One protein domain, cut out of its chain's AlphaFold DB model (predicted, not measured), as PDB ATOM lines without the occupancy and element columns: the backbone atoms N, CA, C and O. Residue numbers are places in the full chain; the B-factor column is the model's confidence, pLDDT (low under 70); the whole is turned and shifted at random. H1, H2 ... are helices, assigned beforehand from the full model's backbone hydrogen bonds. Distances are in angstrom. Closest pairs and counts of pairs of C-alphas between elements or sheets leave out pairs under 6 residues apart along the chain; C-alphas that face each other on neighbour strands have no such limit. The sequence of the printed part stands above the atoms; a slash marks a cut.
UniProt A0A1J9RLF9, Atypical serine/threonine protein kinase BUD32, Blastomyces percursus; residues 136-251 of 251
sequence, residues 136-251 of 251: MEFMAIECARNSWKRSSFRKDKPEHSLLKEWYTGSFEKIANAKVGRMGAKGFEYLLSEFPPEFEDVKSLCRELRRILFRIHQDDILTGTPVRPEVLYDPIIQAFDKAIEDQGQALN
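What this domain is: This is residues 136 to 251 of the 251 residues of the protein "Atypical serine/threonine protein kinase BUD32" of Blastomyces percursus (UniProt A0A1J9RLF9). What shape is it? A helical hairpin, H5 and H6, is one lobe, H1 to H3 another, with H4 between. What is it made of? The printed part has 116 residues, 62 of them in six named helices, with no named strand; its class is all helix, and it is only just loose, close to compact, with a radius of gyration of the C-alphas of 16.2 A and spans of 53 by 37 by 23 A.

Where its parts are: Where is the longest helix? H6, residues 228 to 248, runs 31.8 A from (54.388, -39.735, -9.226) to (48.024, -44.741, -40.020). Where are the others? H5 is residues 202 to 212, H4 184 to 192, H3 171 to 181, H2 162 to 166, H1 141 to 145.

How they stand to each other: What touches H6? H5 does, opposite ways, closest at C-alphas 204 and 242, 6.1 A apart. What touches H3? H1 and H2 do, and H4 only at the corner. Are helix backbones complete? Every O i to N i+4 pair is within hydrogen-bond range in H1, H3 and H5, 4 of 5 in H4, 14 of 17 in H6, 0 of 1 in H2, where O i to N i+3 has 2 of 2.

The domain as a whole: Is it cut? The printed part has no cut. Where is pLDDT under 70? Residues 136 to 161 are among the 33.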
ATOM      1  N   MET A 136      33.012 -37.620  -7.491       54.62
ATOM      2  CA  MET A 136      33.193 -39.000  -6.980       54.62
ATOM      3  C   MET A 136      33.707 -39.979  -8.048       54.62
ATOM      4  O   MET A 136      34.505 -40.879  -7.759       54.62
ATOM      5  N   GLU A 137      33.270 -39.772  -9.285       51.53
ATOM      6  CA  GLU A 137      33.637 -40.512 -10.485       51.53
ATOM      7  C   GLU A 137      35.163 -40.531 -10.675       51.53
ATOM      8  O   GLU A 137      35.749 -41.603 -10.858       51.53
ATOM      9  N   PHE A 138      35.818 -39.380 -10.492       58.62
ATOM     10  CA  PHE A 138      37.242 -39.155 -10.774       58.62
ATOM     11  C   PHE A 138      38.151 -39.290  -9.544       58.62
ATOM     12  O   PHE A 138      39.370 -39.155  -9.635       58.62
ATOM     13  N   MET A 139      37.582 -39.604  -8.377       60.31
ATOM     14  CA  MET A 139      38.355 -39.782  -7.150       60.31
ATOM     15  C   MET A 139      39.261 -41.023  -7.234       60.31
ATOM     16  O   MET A 139      38.794 -42.133  -7.524       60.31
ATOM     17  N   ALA A 140      40.551 -40.840  -6.924       59.41
ATOM     18  CA  ALA A 140      41.535 -41.919  -6.838       59.41
ATOM     19  C   ALA A 140      41.092 -43.012  -5.846       59.41
ATOM     20  O   ALA A 140      40.478 -42.712  -4.822       59.41
ATOM     21  N   ILE A 141      41.435 -44.277  -6.118       57.16
ATOM     22  CA  ILE A 141      41.029 -45.437  -5.296       57.16
ATOM     23  C   ILE A 141      41.454 -45.261  -3.831       57.16
ATOM     24  O   ILE A 141      40.671 -45.513  -2.917       57.16
ATOM     25  N   GLU A 142      42.675 -44.780  -3.601       48.84
ATOM     26  CA  GLU A 142      43.200 -44.499  -2.263       48.84
ATOM     27  C   GLU A 142      42.438 -43.359  -1.560       48.84
ATOM     28  O   GLU A 142      42.200 -43.425  -0.356       48.84
ATOM     29  N   CYS A 143      41.984 -42.341  -2.298       51.91
ATOM     30  CA  CYS A 143      41.127 -41.285  -1.753       51.91
ATOM     31  C   CYS A 143      39.739 -41.831  -1.393       51.91
ATOM     32  O   CYS A 143      39.274 -41.589  -0.283       51.91
ATOM     33  N   ALA A 144      39.132 -42.642  -2.268       48.00
ATOM     34  CA  ALA A 144      37.846 -43.289  -2.009       48.00
ATOM     35  C   ALA A 144      37.896 -44.203  -0.772       48.00
ATOM     36  O   ALA A 144      36.928 -44.269  -0.024       48.00
ATOM     37  N   ARG A 145      39.033 -44.858  -0.506       45.09
ATOM     38  CA  ARG A 145      39.245 -45.671   0.705       45.09
ATOM     39  C   ARG A 145      39.326 -44.855   2.007       45.09
ATOM     40  O   ARG A 145      39.127 -45.430   3.071       45.09
ATOM     41  N   ASN A 146      39.606 -43.549   1.943       42.34
ATOM     42  CA  ASN A 146      40.052 -42.750   3.092       42.34
ATOM     43  C   ASN A 146      39.092 -41.624   3.558       42.34
ATOM     44  O   ASN A 146      39.456 -40.890   4.479       42.34
ATOM     45  N   SER A 147      37.890 -41.458   2.986       36.44
ATOM     46  CA  SER A 147      37.017 -40.284   3.245       36.44
ATOM     47  C   SER A 147      35.678 -40.619   3.951       36.44
ATOM     48  O   SER A 147      35.054 -41.640   3.669       36.44
ATOM     49  N   TRP A 148      35.211 -39.750   4.872       29.31
ATOM     50  CA  TRP A 148      34.032 -39.942   5.755       29.31
ATOM     51  C   TRP A 148      33.152 -38.680   5.944       29.31
ATOM     52  O   TRP A 148      33.663 -37.566   5.977       29.31
ATOM     53  N   LYS A 149      31.844 -38.920   6.201       31.64
ATOM     54  CA  LYS A 149      30.745 -38.049   6.712       31.64
ATOM     55  C   LYS A 149      30.227 -36.881   5.840       31.64
ATOM     56  O   LYS A 149      30.535 -35.725   6.095       31.64
ATOM     57  N   ARG A 150      29.243 -37.178   4.975       29.00
ATOM     58  CA  ARG A 150      27.820 -36.719   4.999       29.00
ATOM     59  C   ARG A 150      27.187 -36.918   3.610       29.00
ATOM     60  O   ARG A 150      27.845 -36.751   2.594       29.00
ATOM     61  N   SER A 151      25.925 -37.351   3.620       31.53
ATOM     62  CA  SER A 151      25.080 -37.711   2.467       31.53
ATOM     63  C   SER A 151      24.767 -36.489   1.586       31.53
ATOM     64  O   SER A 151      24.920 -35.362   2.044       31.53
ATOM     65  N   SER A 152      24.273 -36.566   0.352       41.38
ATOM     66  CA  SER A 152      23.536 -37.574  -0.441       41.38
ATOM     67  C   SER A 152      23.407 -36.991  -1.864       41.38
ATOM     68  O   SER A 152      23.606 -35.791  -1.986       41.38
ATOM     69  N   PHE A 153      23.019 -37.796  -2.866       31.89
ATOM     70  CA  PHE A 153      22.458 -37.482  -4.213       31.89
ATOM     71  C   PHE A 153      23.177 -38.345  -5.276       31.89
ATOM     72  O   PHE A 153      24.356 -38.618  -5.124       31.89
ATOM     73  N   ARG A 154      22.560 -38.890  -6.331       41.66
ATOM     74  CA  ARG A 154      21.429 -38.457  -7.173       41.66
ATOM     75  C   ARG A 154      20.776 -39.675  -7.857       41.66
ATOM     76  O   ARG A 154      21.361 -40.754  -7.906       41.66
ATOM     77  N   LYS A 155      19.563 -39.461  -8.378       44.84
ATOM     78  CA  LYS A 155      18.796 -40.374  -9.238       44.84
ATOM     79  C   LYS A 155      19.164 -40.186 -10.716       44.84
ATOM     80  O   LYS A 155      19.657 -39.131 -11.095       44.84
ATOM     81  N   ASP A 156      18.833 -41.229 -11.475       44.41
ATOM     82  CA  ASP A 156      18.741 -41.328 -12.937       44.41
ATOM     83  C   ASP A 156      20.049 -41.633 -13.684       44.41
ATOM     84  O   ASP A 156      20.739 -40.773 -14.220       44.41
ATOM     85  N   LYS A 157      20.363 -42.936 -13.727       37.59
ATOM     86  CA  LYS A 157      21.358 -43.558 -14.610       37.59
ATOM     87  C   LYS A 157      20.947 -45.002 -14.937       37.59
ATOM     88  O   LYS A 157      20.201 -45.586 -14.139       37.59
ATOM     89  N   PRO A 158      21.432 -45.580 -16.056       41.22
ATOM     90  CA  PRO A 158      20.934 -46.829 -16.645       41.22
ATOM     91  C   PRO A 158      20.874 -47.954 -15.611       41.22
ATOM     92  O   PRO A 158      21.662 -47.958 -14.660       41.22
ATOM     93  N   GLU A 159      19.906 -48.868 -15.747       46.16
ATOM     94  CA  GLU A 159      19.576 -49.842 -14.693       46.16
ATOM     95  C   GLU A 159      20.821 -50.590 -14.191       46.16
ATOM     96  O   GLU A 159      21.047 -50.612 -12.975       46.16
ATOM     97  N   HIS A 160      21.714 -51.014 -15.098       54.41
ATOM     98  CA  HIS A 160      22.968 -51.703 -14.774       54.41
ATOM     99  C   HIS A 160      24.114 -51.281 -15.718       54.41
ATOM    100  O   HIS A 160      24.171 -51.731 -16.853       54.41
ATOM    101  N   SER A 161      25.035 -50.430 -15.256       64.25
ATOM    102  CA  SER A 161      26.347 -50.205 -15.897       64.25
ATOM    103  C   SER A 161      27.434 -50.487 -14.867       64.25
ATOM    104  O   SER A 161      27.288 -50.094 -13.707       64.25
ATOM    105  N   LEU A 162      28.531 -51.126 -15.267       71.44
ATOM    106  CA  LEU A 162      29.682 -51.393 -14.404       71.44
ATOM    107  C   LEU A 162      30.308 -50.095 -13.884       71.44
ATOM    108  O   LEU A 162      30.762 -50.036 -12.740       71.44
ATOM    109  N   LEU A 163      30.261 -49.025 -14.683       73.44
ATOM    110  CA  LEU A 163      30.673 -47.692 -14.249       73.44
ATOM    111  C   LEU A 163      29.750 -47.117 -13.171       73.44
ATOM    112  O   LEU A 163      30.197 -46.307 -12.368       73.44
ATOM    113  N   LYS A 164      28.483 -47.543 -13.074       73.00
ATOM    114  CA  LYS A 164      27.560 -47.111 -12.005       73.00
ATOM    115  C   LYS A 164      28.055 -47.449 -10.615       73.00
ATOM    116  O   LYS A 164      27.898 -46.644  -9.697       73.00
ATOM    117  N   GLU A 165      28.727 -48.582 -10.472       78.31
ATOM    118  CA  GLU A 165      29.321 -49.014  -9.208       78.31
ATOM    119  C   GLU A 165      30.461 -48.088  -8.743       78.31
ATOM    120  O   GLU A 165      30.803 -48.088  -7.564       78.31
ATOM    121  N   TRP A 166      31.031 -47.265  -9.631       78.81
ATOM    122  CA  TRP A 166      32.159 -46.382  -9.304       78.81
ATOM    123  C   TRP A 166      31.761 -45.082  -8.598       78.81
ATOM    124  O   TRP A 166      32.637 -44.374  -8.106       78.81
ATOM    125  N   TYR A 167      30.467 -44.770  -8.534       71.69
ATOM    126  CA  TYR A 167      29.929 -43.592  -7.836       71.69
ATOM    127  C   TYR A 167      28.589 -43.880  -7.137       71.69
ATOM    128  O   TYR A 167      27.925 -42.959  -6.664       71.69
ATOM    129  N   THR A 168      28.181 -45.152  -7.031       71.25
ATOM    130  CA  THR A 168      26.942 -45.560  -6.350       71.25
ATOM    131  C   THR A 168      27.243 -46.515  -5.197       71.25
ATOM    132  O   THR A 168      27.883 -47.546  -5.382       71.25
ATOM    133  N   GLY A 169      26.713 -46.221  -4.007       75.00
ATOM    134  CA  GLY A 169      26.845 -47.074  -2.820       75.00
ATOM    135  C   GLY A 169      27.775 -46.490  -1.757       75.00
ATOM    136  O   GLY A 169      28.008 -45.287  -1.713       75.00
ATOM    137  N   SER A 170      28.264 -47.340  -0.848       78.12
ATOM    138  CA  SER A 170      29.263 -46.924   0.142       78.12
ATOM    139  C   SER A 170      30.637 -46.756  -0.512       78.12
ATOM    140  O   SER A 170      30.937 -47.405  -1.510       78.12
ATOM    141  N   PHE A 171      31.509 -45.941   0.085       68.94
ATOM    142  CA  PHE A 171      32.901 -45.788  -0.353       68.94
ATOM    143  C   PHE A 171      33.659 -47.113  -0.429       68.94
ATOM    144  O   PHE A 171      34.411 -47.335  -1.368       68.94
ATOM    145  N   GLU A 172      33.414 -48.021   0.517       74.56
ATOM    146  CA  GLU A 172      33.974 -49.371   0.480       74.56
ATOM    147  C   GLU A 172      33.508 -50.139  -0.765       74.56
ATOM    148  O   GLU A 172      34.326 -50.741  -1.455       74.56
ATOM    149  N   LYS A 173      32.213 -50.064  -1.106       80.56
ATOM    150  CA  LYS A 173      31.686 -50.667  -2.338       80.56
ATOM    151  C   LYS A 173      32.310 -50.033  -3.577       80.56
ATOM    152  O   LYS A 173      32.737 -50.764  -4.460       80.56
ATOM    153  N   ILE A 174      32.415 -48.706  -3.612       79.75
ATOM    154  CA  ILE A 174      33.033 -47.966  -4.718       79.75
ATOM    155  C   ILE A 174      34.505 -48.361  -4.880       79.75
ATOM    156  O   ILE A 174      34.948 -48.667  -5.984       79.75
ATOM    157  N   ALA A 175      35.271 -48.392  -3.788       77.50
ATOM    158  CA  ALA A 175      36.677 -48.768  -3.799       77.50
ATOM    159  C   ALA A 175      36.862 -50.222  -4.245       77.50
ATOM    160  O   ALA A 175      37.675 -50.484  -5.127       77.50
ATOM    161  N   ASN A 176      36.078 -51.157  -3.700       82.00
ATOM    162  CA  ASN A 176      36.137 -52.568  -4.082       82.00
ATOM    163  C   ASN A 176      35.727 -52.783  -5.544       82.00
ATOM    164  O   ASN A 176      36.372 -53.561  -6.244       82.00
ATOM    165  N   ALA A 177      34.715 -52.057  -6.030       84.31
ATOM    166  CA  ALA A 177      34.340 -52.065  -7.438       84.31
ATOM    167  C   ALA A 177      35.500 -51.564  -8.308       84.31
ATOM    168  O   ALA A 177      35.947 -52.291  -9.192       84.31
ATOM    169  N   LYS A 178      36.054 -50.378  -8.018       84.19
ATOM    170  CA  LYS A 178      37.195 -49.806  -8.756       84.19
ATOM    171  C   LYS A 178      38.393 -50.767  -8.782       84.19
ATOM    172  O   LYS A 178      38.879 -51.089  -9.863       84.19
ATOM    173  N   VAL A 179      38.820 -51.295  -7.630       84.88
ATOM    174  CA  VAL A 179      39.938 -52.259  -7.524       84.88
ATOM    175  C   VAL A 179      39.659 -53.526  -8.331       84.88
ATOM    176  O   VAL A 179      40.486 -53.928  -9.146       84.88
ATOM    177  N   GLY A 180      38.477 -54.127  -8.167       85.19
ATOM    178  CA  GLY A 180      38.098 -55.340  -8.889       85.19
ATOM    179  C   GLY A 180      38.095 -55.146 -10.407       85.19
ATOM    180  O   GLY A 180      38.574 -56.013 -11.143       85.19
ATOM    181  N   ARG A 181      37.629 -53.985 -10.892       87.44
ATOM    182  CA  ARG A 181      37.659 -53.651 -12.327       87.44
ATOM    183  C   ARG A 181      39.064 -53.355 -12.839       87.44
ATOM    184  O   ARG A 181      39.327 -53.595 -14.008       87.44
ATOM    185  N   MET A 182      39.985 -52.892 -12.000       89.25
ATOM    186  CA  MET A 182      41.385 -52.706 -12.393       89.25
ATOM    187  C   MET A 182      42.191 -54.014 -12.391       89.25
ATOM    188  O   MET A 182      43.365 -54.005 -12.746       89.25
ATOM    189  N   GLY A 183      41.604 -55.176 -12.085       87.00
ATOM    190  CA  GLY A 183      42.212 -56.488 -12.356       87.00
ATOM    191  C   GLY A 183      42.247 -56.810 -13.858       87.00
ATOM    192  O   GLY A 183      41.431 -56.283 -14.608       87.00
ATOM    193  N   ALA A 184      43.190 -57.634 -14.333       84.12
ATOM    194  CA  ALA A 184      43.394 -57.870 -15.777       84.12
ATOM    195  C   ALA A 184      42.111 -58.325 -16.498       84.12
ATOM    196  O   ALA A 184      41.730 -57.746 -17.508       84.12
ATOM    197  N   LYS A 185      41.398 -59.303 -15.926       86.19
ATOM    198  CA  LYS A 185      40.098 -59.764 -16.443       86.19
ATOM    199  C   LYS A 185      38.975 -58.757 -16.179       86.19
ATOM    200  O   LYS A 185      38.128 -58.547 -17.035       86.19
ATOM    201  N   GLY A 186      38.988 -58.133 -14.997       87.25
ATOM    202  CA  GLY A 186      38.008 -57.124 -14.585       87.25
ATOM    203  C   GLY A 186      37.903 -55.964 -15.573       87.25
ATOM    204  O   GLY A 186      36.804 -55.481 -15.841       87.25
ATOM    205  N   PHE A 187      39.042 -55.569 -16.137       90.50
ATOM    206  CA  PHE A 187      39.144 -54.434 -17.040       90.50
ATOM    207  C   PHE A 187      38.569 -54.736 -18.423       90.50
ATOM    208  O   PHE A 187      37.918 -53.880 -19.005       90.50
ATOM    209  N   GLU A 188      38.713 -55.965 -18.923       90.81
ATOM    210  CA  GLU A 188      38.117 -56.349 -20.209       90.81
ATOM    211  C   GLU A 188      36.582 -56.319 -20.164       90.81
ATOM    212  O   GLU A 188      35.952 -55.906 -21.135       90.81
ATOM    213  N   TYR A 189      35.961 -56.650 -19.022       86.19
ATOM    214  CA  TYR A 189      34.513 -56.466 -18.859       86.19
ATOM    215  C   TYR A 189      34.108 -54.991 -18.938       86.19
ATOM    216  O   TYR A 189      33.071 -54.675 -19.509       86.19
ATOM    217  N   LEU A 190      34.931 -54.086 -18.403       84.62
ATOM    218  CA  LEU A 190      34.681 -52.652 -18.507       84.62
ATOM    219  C   LEU A 190      34.766 -52.180 -19.965       84.62
ATOM    220  O   LEU A 190      33.877 -51.480 -20.435       84.62
ATOM    221  N   LEU A 191      35.795 -52.616 -20.696       84.19
ATOM    222  CA  LEU A 191      35.951 -52.293 -22.118       84.19
ATOM    223  C   LEU A 191      34.829 -52.884 -22.981       84.19
ATOM    224  O   LEU A 191      34.524 -52.335 -24.033       84.19
ATOM    225  N   SER A 192      34.197 -53.981 -22.558       81.69
ATOM    226  CA  SER A 192      33.057 -54.554 -23.281       81.69
ATOM    227  C   SER A 192      31.786 -53.696 -23.221       81.69
ATOM    228  O   SER A 192      30.916 -53.871 -24.066       81.69
ATOM    229  N   GLU A 193      31.688 -52.749 -22.276       81.44
ATOM    230  CA  GLU A 193      30.582 -51.776 -22.235       81.44
ATOM    231  C   GLU A 193      30.751 -50.639 -23.251       81.44
ATOM    232  O   GLU A 193      29.812 -49.875 -23.472       81.44
ATOM    233  N   PHE A 194      31.944 -50.480 -23.832       77.44
ATOM    234  CA  PHE A 194      32.206 -49.373 -24.744       77.44
ATOM    235  C   PHE A 194      31.437 -49.596 -26.052       77.44
ATOM    236  O   PHE A 194      31.503 -50.702 -26.604       77.44
ATOM    237  N   PRO A 195      30.757 -48.559 -26.570       73.06
ATOM    238  CA  PRO A 195      30.158 -48.598 -27.897       73.06
ATOM    239  C   PRO A 195      31.189 -48.978 -28.981       73.06
ATOM    240  O   PRO A 195      32.375 -48.676 -28.803       73.06
ATOM    241  N   PRO A 196      30.778 -49.632 -30.087       71.06
ATOM    242  CA  PRO A 196      31.685 -50.042 -31.168       71.06
ATOM    243  C   PRO A 196      32.525 -48.902 -31.757       71.06
ATOM    244  O   PRO A 196      33.636 -49.137 -32.216       71.06
ATOM    245  N   GLU A 197      32.022 -47.671 -31.702       69.12
ATOM    246  CA  GLU A 197      32.710 -46.455 -32.145       69.12
ATOM    247  C   GLU A 197      33.985 -46.174 -31.329       69.12
ATOM    248  O   GLU A 197      34.894 -45.510 -31.800       69.12
ATOM    249  N   PHE A 198      34.097 -46.723 -30.117       74.31
ATOM    250  CA  PHE A 198      35.267 -46.572 -29.249       74.31
ATOM    251  C   PHE A 198      36.182 -47.805 -29.258       74.31
ATOM    252  O   PHE A 198      36.950 -48.009 -28.315       74.31
ATOM    253  N   GLU A 199      36.114 -48.662 -30.280       79.12
ATOM    254  CA  GLU A 199      36.976 -49.849 -30.358       79.12
ATOM    255  C   GLU A 199      38.463 -49.464 -30.431       79.12
ATOM    256  O   GLU A 199      39.291 -50.022 -29.702       79.12
ATOM    257  N   ASP A 200      38.785 -48.434 -31.213       78.88
ATOM    258  CA  ASP A 200      40.163 -48.011 -31.481       78.88
ATOM    259  C   ASP A 200      40.878 -47.489 -30.225       78.88
ATOM    260  O   ASP A 200      42.083 -47.697 -30.041       78.88
ATOM    261  N   VAL A 201      40.131 -46.897 -29.285       83.38
ATOM    262  CA  VAL A 201      40.686 -46.380 -28.023       83.38
ATOM    263  C   VAL A 201      40.885 -47.460 -26.957       83.38
ATOM    264  O   VAL A 201      41.595 -47.228 -25.974       83.38
ATOM    265  N   LYS A 202      40.331 -48.672 -27.125       87.75
ATOM    266  CA  LYS A 202      40.496 -49.756 -26.135       87.75
ATOM    267  C   LYS A 202      41.957 -50.163 -25.966       87.75
ATOM    268  O   LYS A 202      42.364 -50.549 -24.869       87.75
ATOM    269  N   SER A 203      42.750 -50.087 -27.034       91.81
ATOM    270  CA  SER A 203      44.196 -50.342 -27.003       91.81
ATOM    271  C   SER A 203      44.908 -49.384 -26.034       91.81
ATOM    272  O   SER A 203      45.585 -49.834 -25.106       91.81
ATOM    273  N   LEU A 204      44.644 -48.080 -26.166       92.69
ATOM    274  CA  LEU A 204      45.122 -47.034 -25.269       92.69
ATOM    275  C   LEU A 204      44.656 -47.273 -23.829       92.69
ATOM    276  O   LEU A 204      45.468 -47.231 -22.907       92.69
ATOM    277  N   CYS A 205      43.373 -47.587 -23.615       91.69
ATOM    278  CA  CYS A 205      42.846 -47.861 -22.276       91.69
ATOM    279  C   CYS A 205      43.593 -49.009 -21.577       91.69
ATOM    280  O   CYS A 205      43.893 -48.912 -20.383       91.69
ATOM    281  N   ARG A 206      43.923 -50.086 -22.304       93.94
ATOM    282  CA  ARG A 206      44.711 -51.207 -21.761       93.94
ATOM    283  C   ARG A 206      46.108 -50.760 -21.358       93.94
ATOM    284  O   ARG A 206      46.560 -51.132 -20.274       93.94
ATOM    285  N   GLU A 207      46.760 -49.952 -22.186       94.69
ATOM    286  CA  GLU A 207      48.106 -49.453 -21.905       94.69
ATOM    287  C   GLU A 207      48.119 -48.526 -20.684       94.69
ATOM    288  O   GLU A 207      48.886 -48.745 -19.745       94.69
ATOM    289  N   LEU A 208      47.174 -47.585 -20.609       92.75
ATOM    290  CA  LEU A 208      46.987 -46.726 -19.436       92.75
ATOM    291  C   LEU A 208      46.763 -47.553 -18.167       92.75
ATOM    292  O   LEU A 208      47.380 -47.291 -17.134       92.75
ATOM    293  N   ARG A 209      45.944 -48.607 -18.244       93.06
ATOM    294  CA  ARG A 209      45.722 -49.523 -17.122       93.06
ATOM    295  C   ARG A 209      47.007 -50.247 -16.702       93.06
ATOM    296  O   ARG A 209      47.238 -50.389 -15.504       93.06
ATOM    297  N   ARG A 210      47.867 -50.673 -17.634       91.69
ATOM    298  CA  ARG A 210      49.173 -51.282 -17.300       91.69
ATOM    299  C   ARG A 210      50.119 -50.287 -16.632       91.69
ATOM    300  O   ARG A 210      50.819 -50.661 -15.693       91.69
ATOM    301  N   ILE A 211      50.131 -49.040 -17.096       91.62
ATOM    302  CA  ILE A 211      51.005 -47.985 -16.571       91.62
ATOM    303  C   ILE A 211      50.592 -47.566 -15.158       91.62
ATOM    304  O   ILE A 211      51.462 -47.435 -14.291       91.62
ATOM    305  N   LEU A 212      49.288 -47.353 -14.947       88.44
ATOM    306  CA  LEU A 212      48.709 -46.839 -13.703       88.44
ATOM    307  C   LEU A 212      48.572 -47.924 -12.628       88.44
ATOM    308  O   LEU A 212      48.880 -47.669 -11.468       88.44
ATOM    309  N   PHE A 213      48.169 -49.140 -13.009       88.75
ATOM    310  CA  PHE A 213      47.896 -50.255 -12.094       88.75
ATOM    311  C   PHE A 213      48.911 -51.382 -12.286       88.75
ATOM    312  O   PHE A 213      48.565 -52.526 -12.605       88.75
ATOM    313  N   ARG A 214      50.195 -51.040 -12.127       85.00
ATOM    314  CA  ARG A 214      51.300 -52.006 -12.219       85.00
ATOM    315  C   ARG A 214      51.125 -53.095 -11.168       85.00
ATOM    316  O   ARG A 214      50.740 -52.808 -10.037       85.00
ATOM    317  N   ILE A 215      51.449 -54.330 -11.535       82.19
ATOM    318  CA  ILE A 215      51.442 -55.448 -10.589       82.19
ATOM    319  C   ILE A 215      52.702 -55.358  -9.724       82.19
ATOM    320  O   ILE A 215      53.815 -55.247 -10.244       82.19
ATOM    321  N   HIS A 216      52.524 -55.404  -8.410       74.56
ATOM    322  CA  HIS A 216      53.582 -55.437  -7.414       74.56
ATOM    323  C   HIS A 216      53.205 -56.442  -6.324       74.56
ATOM    324  O   HIS A 216      52.141 -56.318  -5.731       74.56
ATOM    325  N   GLN A 217      54.079 -57.421  -6.055       71.56
ATOM    326  CA  GLN A 217      53.824 -58.479  -5.059       71.56
ATOM    327  C   GLN A 217      52.459 -59.164  -5.264       71.56
ATOM    328  O   GLN A 217      51.661 -59.272  -4.340       71.56
ATOM    329  N   ASP A 218      52.190 -59.578  -6.504       77.88
ATOM    330  CA  ASP A 218      50.969 -60.280  -6.931       77.88
ATOM    331  C   ASP A 218      49.650 -59.484  -6.850       77.88
ATOM    332  O   ASP A 218      48.609 -60.006  -7.248       77.88
ATOM    333  N   ASP A 219      49.682 -58.209  -6.445       77.50
ATOM    334  CA  ASP A 219      48.514 -57.320  -6.429       77.50
ATOM    335  C   ASP A 219      48.730 -56.068  -7.296       77.50
ATOM    336  O   ASP A 219      49.852 -55.702  -7.655       77.50
ATOM    337  N   ILE A 220      47.645 -55.401  -7.678       83.00
ATOM    338  CA  ILE A 220      47.714 -54.132  -8.399       83.00
ATOM    339  C   ILE A 220      48.064 -52.988  -7.446       83.00
ATOM    340  O   ILE A 220      47.455 -52.798  -6.390       83.00
ATOM    341  N   LEU A 221      49.016 -52.152  -7.852       81.44
ATOM    342  CA  LEU A 221      49.299 -50.912  -7.147       81.44
ATOM    343  C   LEU A 221      48.106 -49.958  -7.312       81.44
ATOM    344  O   LEU A 221      47.772 -49.551  -8.421       81.44
ATOM    345  N   THR A 222      47.457 -49.613  -6.199       77.38
ATOM    346  CA  THR A 222      46.271 -48.730  -6.167       77.38
ATOM    347  C   THR A 222      46.523 -47.407  -5.443       77.38
ATOM    348  O   THR A 222      45.641 -46.546  -5.415       77.38
ATOM    349  N   GLY A 223      47.714 -47.260  -4.858       71.75
ATOM    350  CA  GLY A 223      48.170 -46.051  -4.186       71.75
ATOM    351  C   GLY A 223      49.064 -45.183  -5.066       71.75
ATOM    352  O   GLY A 223      49.470 -45.570  -6.164       71.75
ATOM    353  N   THR A 224      49.391 -44.002  -4.554       72.81
ATOM    354  CA  THR A 224      50.292 -43.066  -5.239       72.81
ATOM    355  C   THR A 224      51.741 -43.580  -5.207       72.81
ATOM    356  O   THR A 224      52.256 -43.862  -4.122       72.81
ATOM    357  N   PRO A 225      52.444 -43.697  -6.353       75.44
ATOM    358  CA  PRO A 225      53.859 -44.054  -6.351       75.44
ATOM    359  C   PRO A 225      54.703 -43.034  -5.582       75.44
ATOM    360  O   PRO A 225      54.401 -41.845  -5.591       75.44
ATOM    361  N   VAL A 226      55.827 -43.476  -5.009       74.56
ATOM    362  CA  VAL A 226      56.781 -42.600  -4.289       74.56
ATOM    363  C   VAL A 226      57.264 -41.430  -5.154       74.56
ATOM    364  O   VAL A 226      57.531 -40.347  -4.647       74.56
ATOM    365  N   ARG A 227      57.361 -41.653  -6.468       80.88
ATOM    366  CA  ARG A 227      57.711 -40.649  -7.474       80.88
ATOM    367  C   ARG A 227      56.600 -40.577  -8.521       80.88
ATOM    368  O   ARG A 227      56.699 -41.287  -9.521       80.88
ATOM    369  N   PRO A 228      55.520 -39.810  -8.299       79.38
ATOM    370  CA  PRO A 228      54.388 -39.735  -9.226       79.38
ATOM    371  C   PRO A 228      54.792 -39.273 -10.631       79.38
ATOM    372  O   PRO A 228      54.183 -39.668 -11.620       79.38
ATOM    373  N   GLU A 229      55.862 -38.484 -10.733       84.75
ATOM    374  CA  GLU A 229      56.385 -37.955 -11.985       84.75
ATOM    375  C   GLU A 229      56.809 -39.040 -12.988       84.75
ATOM    376  O   GLU A 229      56.755 -38.805 -14.195       84.75
ATOM    377  N   VAL A 230      57.145 -40.248 -12.514       88.00
ATOM    378  CA  VAL A 230      57.512 -41.389 -13.375       88.00
ATOM    379  C   VAL A 230      56.329 -41.947 -14.169       88.00
ATOM    380  O   VAL A 230      56.517 -42.823 -15.013       88.00
ATOM    381  N   LEU A 231      55.106 -41.501 -13.867       90.00
ATOM    382  CA  LEU A 231      53.903 -41.891 -14.595       90.00
ATOM    383  C   LEU A 231      53.674 -41.033 -15.842       90.00
ATOM    384  O   LEU A 231      53.067 -41.529 -16.785       90.00
ATOM    385  N   TYR A 232      54.162 -39.787 -15.889       92.94
ATOM    386  CA  TYR A 232      53.842 -38.886 -17.002       92.94
ATOM    387  C   TYR A 232      54.406 -39.360 -18.334       92.94
ATOM    388  O   TYR A 232      53.662 -39.400 -19.308       92.94
ATOM    389  N   ASP A 233      55.696 -39.709 -18.392       94.44
ATOM    390  CA  ASP A 233      56.332 -40.084 -19.661       94.44
ATOM    391  C   ASP A 233      55.659 -41.307 -20.305       94.44
ATOM    392  O   ASP A 233      55.259 -41.197 -21.464       94.44
ATOM    393  N   PRO A 234      55.421 -42.426 -19.585       95.75
ATOM    394  CA  PRO A 234      54.726 -43.568 -20.175       95.75
ATOM    395  C   PRO A 234      53.290 -43.248 -20.610       95.75
ATOM    396  O   PRO A 234      52.852 -43.725 -21.651       95.75
ATOM    397  N   ILE A 235      52.552 -42.437 -19.839       95.25
ATOM    398  CA  ILE A 235      51.179 -42.050 -20.200       95.25
ATOM    399  C   ILE A 235      51.185 -41.224 -21.488       95.25
ATOM    400  O   ILE A 235      50.440 -41.533 -22.412       95.25
ATOM    401  N   ILE A 236      52.036 -40.197 -21.568       95.06
ATOM    402  CA  ILE A 236      52.138 -39.334 -22.752       95.06
ATOM    403  C   ILE A 236      52.535 -40.165 -23.978       95.06
ATOM    404  O   ILE A 236      51.913 -40.015 -25.025       95.06
ATOM    405  N   GLN A 237      53.492 -41.088 -23.834       95.94
ATOM    406  CA  GLN A 237      53.900 -41.999 -24.910       95.94
ATOM    407  C   GLN A 237      52.761 -42.911 -25.379       95.94
ATOM    408  O   GLN A 237      52.618 -43.133 -26.577       95.94
ATOM    409  N   ALA A 238      51.927 -43.419 -24.463       95.88
ATOM    410  CA  ALA A 238      50.764 -44.223 -24.830       95.88
ATOM    411  C   ALA A 238      49.761 -43.415 -25.673       95.88
ATOM    412  O   ALA A 238      49.259 -43.921 -26.675       95.88
ATOM    413  N   PHE A 239      49.511 -42.152 -25.306       94.31
ATOM    414  CA  PHE A 239      48.681 -41.246 -26.104       94.31
ATOM    415  C   PHE A 239      49.300 -40.934 -27.469       94.31
ATOM    416  O   PHE A 239      48.596 -41.018 -28.470       94.31
ATOM    417  N   ASP A 240      50.593 -40.597 -27.523       93.75
ATOM    418  CA  ASP A 240      51.286 -40.308 -28.784       93.75
ATOM    419  C   ASP A 240      51.207 -41.516 -29.736       93.75
ATOM    420  O   ASP A 240      50.809 -41.355 -30.888       93.75
ATOM    421  N   LYS A 241      51.425 -42.737 -29.226       92.56
ATOM    422  CA  LYS A 241      51.249 -43.970 -30.006       92.56
ATOM    423  C   LYS A 241      49.812 -44.148 -30.512       92.56
ATOM    424  O   LYS A 241      49.615 -44.476 -31.674       92.56
ATOM    425  N   ALA A 242      48.804 -43.943 -29.662       90.81
ATOM    426  CA  ALA A 242      47.402 -44.100 -30.063       90.81
ATOM    427  C   ALA A 242      46.991 -43.096 -31.155       90.81
ATOM    428  O   ALA A 242      46.256 -43.444 -32.076       90.81
ATOM    429  N   ILE A 243      47.498 -41.861 -31.076       89.19
ATOM    430  CA  ILE A 243      47.283 -40.821 -32.090       89.19
ATOM    431  C   ILE A 243      47.953 -41.212 -33.416       89.19
ATOM    432  O   ILE A 243      47.357 -41.024 -34.478       89.19
ATOM    433  N   GLU A 244      49.171 -41.762 -33.368       87.75
ATOM    434  CA  GLU A 244      49.887 -42.261 -34.548       87.75
ATOM    435  C   GLU A 244      49.175 -43.453 -35.200       87.75
ATOM    436  O   GLU A 244      48.991 -43.454 -36.417       87.75
ATOM    437  N   ASP A 245      48.726 -44.428 -34.405       84.38
ATOM    438  CA  ASP A 245      48.003 -45.611 -34.889       84.38
ATOM    439  C   ASP A 245      46.702 -45.207 -35.618       84.38
ATOM    440  O   ASP A 245      46.424 -45.708 -36.710       84.38
ATOM    441  N   GLN A 246      45.938 -44.247 -35.072       73.75
ATOM    442  CA  GLN A 246      44.749 -43.695 -35.741       73.75
ATOM    443  C   GLN A 246      45.098 -42.952 -37.039       73.75
ATOM    444  O   GLN A 246      44.359 -43.030 -38.017       73.75
ATOM    445  N   GLY A 247      46.230 -42.245 -37.074       67.00
ATOM    446  CA  GLY A 247      46.703 -41.561 -38.278       67.00
ATOM    447  C   GLY A 247      47.149 -42.517 -39.391       67.00
ATOM    448  O   GLY A 247      47.030 -42.181 -40.569       67.00
ATOM    449  N   GLN A 248      47.646 -43.709 -39.048       59.34
ATOM    450  CA  GLN A 248      48.024 -44.741 -40.020       59.34
ATOM    451  C   GLN A 248      46.818 -45.512 -40.565       59.34
ATOM    452  O   GLN A 248      46.841 -45.898 -41.725       59.34
ATOM    453  N   ALA A 249      45.757 -45.697 -39.774       56.72
ATOM    454  CA  ALA A 249      44.529 -46.365 -40.219       56.72
ATOM    455  C   ALA A 249      43.740 -45.576 -41.290       56.72
ATOM    456  O   ALA A 249      42.854 -46.134 -41.936       56.72
ATOM    457  N   LEU A 250      44.057 -44.289 -41.476       51.59
ATOM    458  CA  LEU A 250      43.387 -43.366 -42.402       51.59
ATOM    459  C   LEU A 250      44.156 -43.115 -43.716       51.59
ATOM    460  O   LEU A 250      43.679 -42.335 -44.542       51.59
ATOM    461  N   ASN A 251      45.325 -43.743 -43.909       39.59
ATOM    462  CA  ASN A 251      46.163 -43.635 -45.115       39.59
ATOM    463  C   ASN A 251      46.266 -44.974 -45.854       39.59
ATOM    464  O   ASN A 251      46.385 -44.932 -47.099       39.59
TER     465      ASN A 251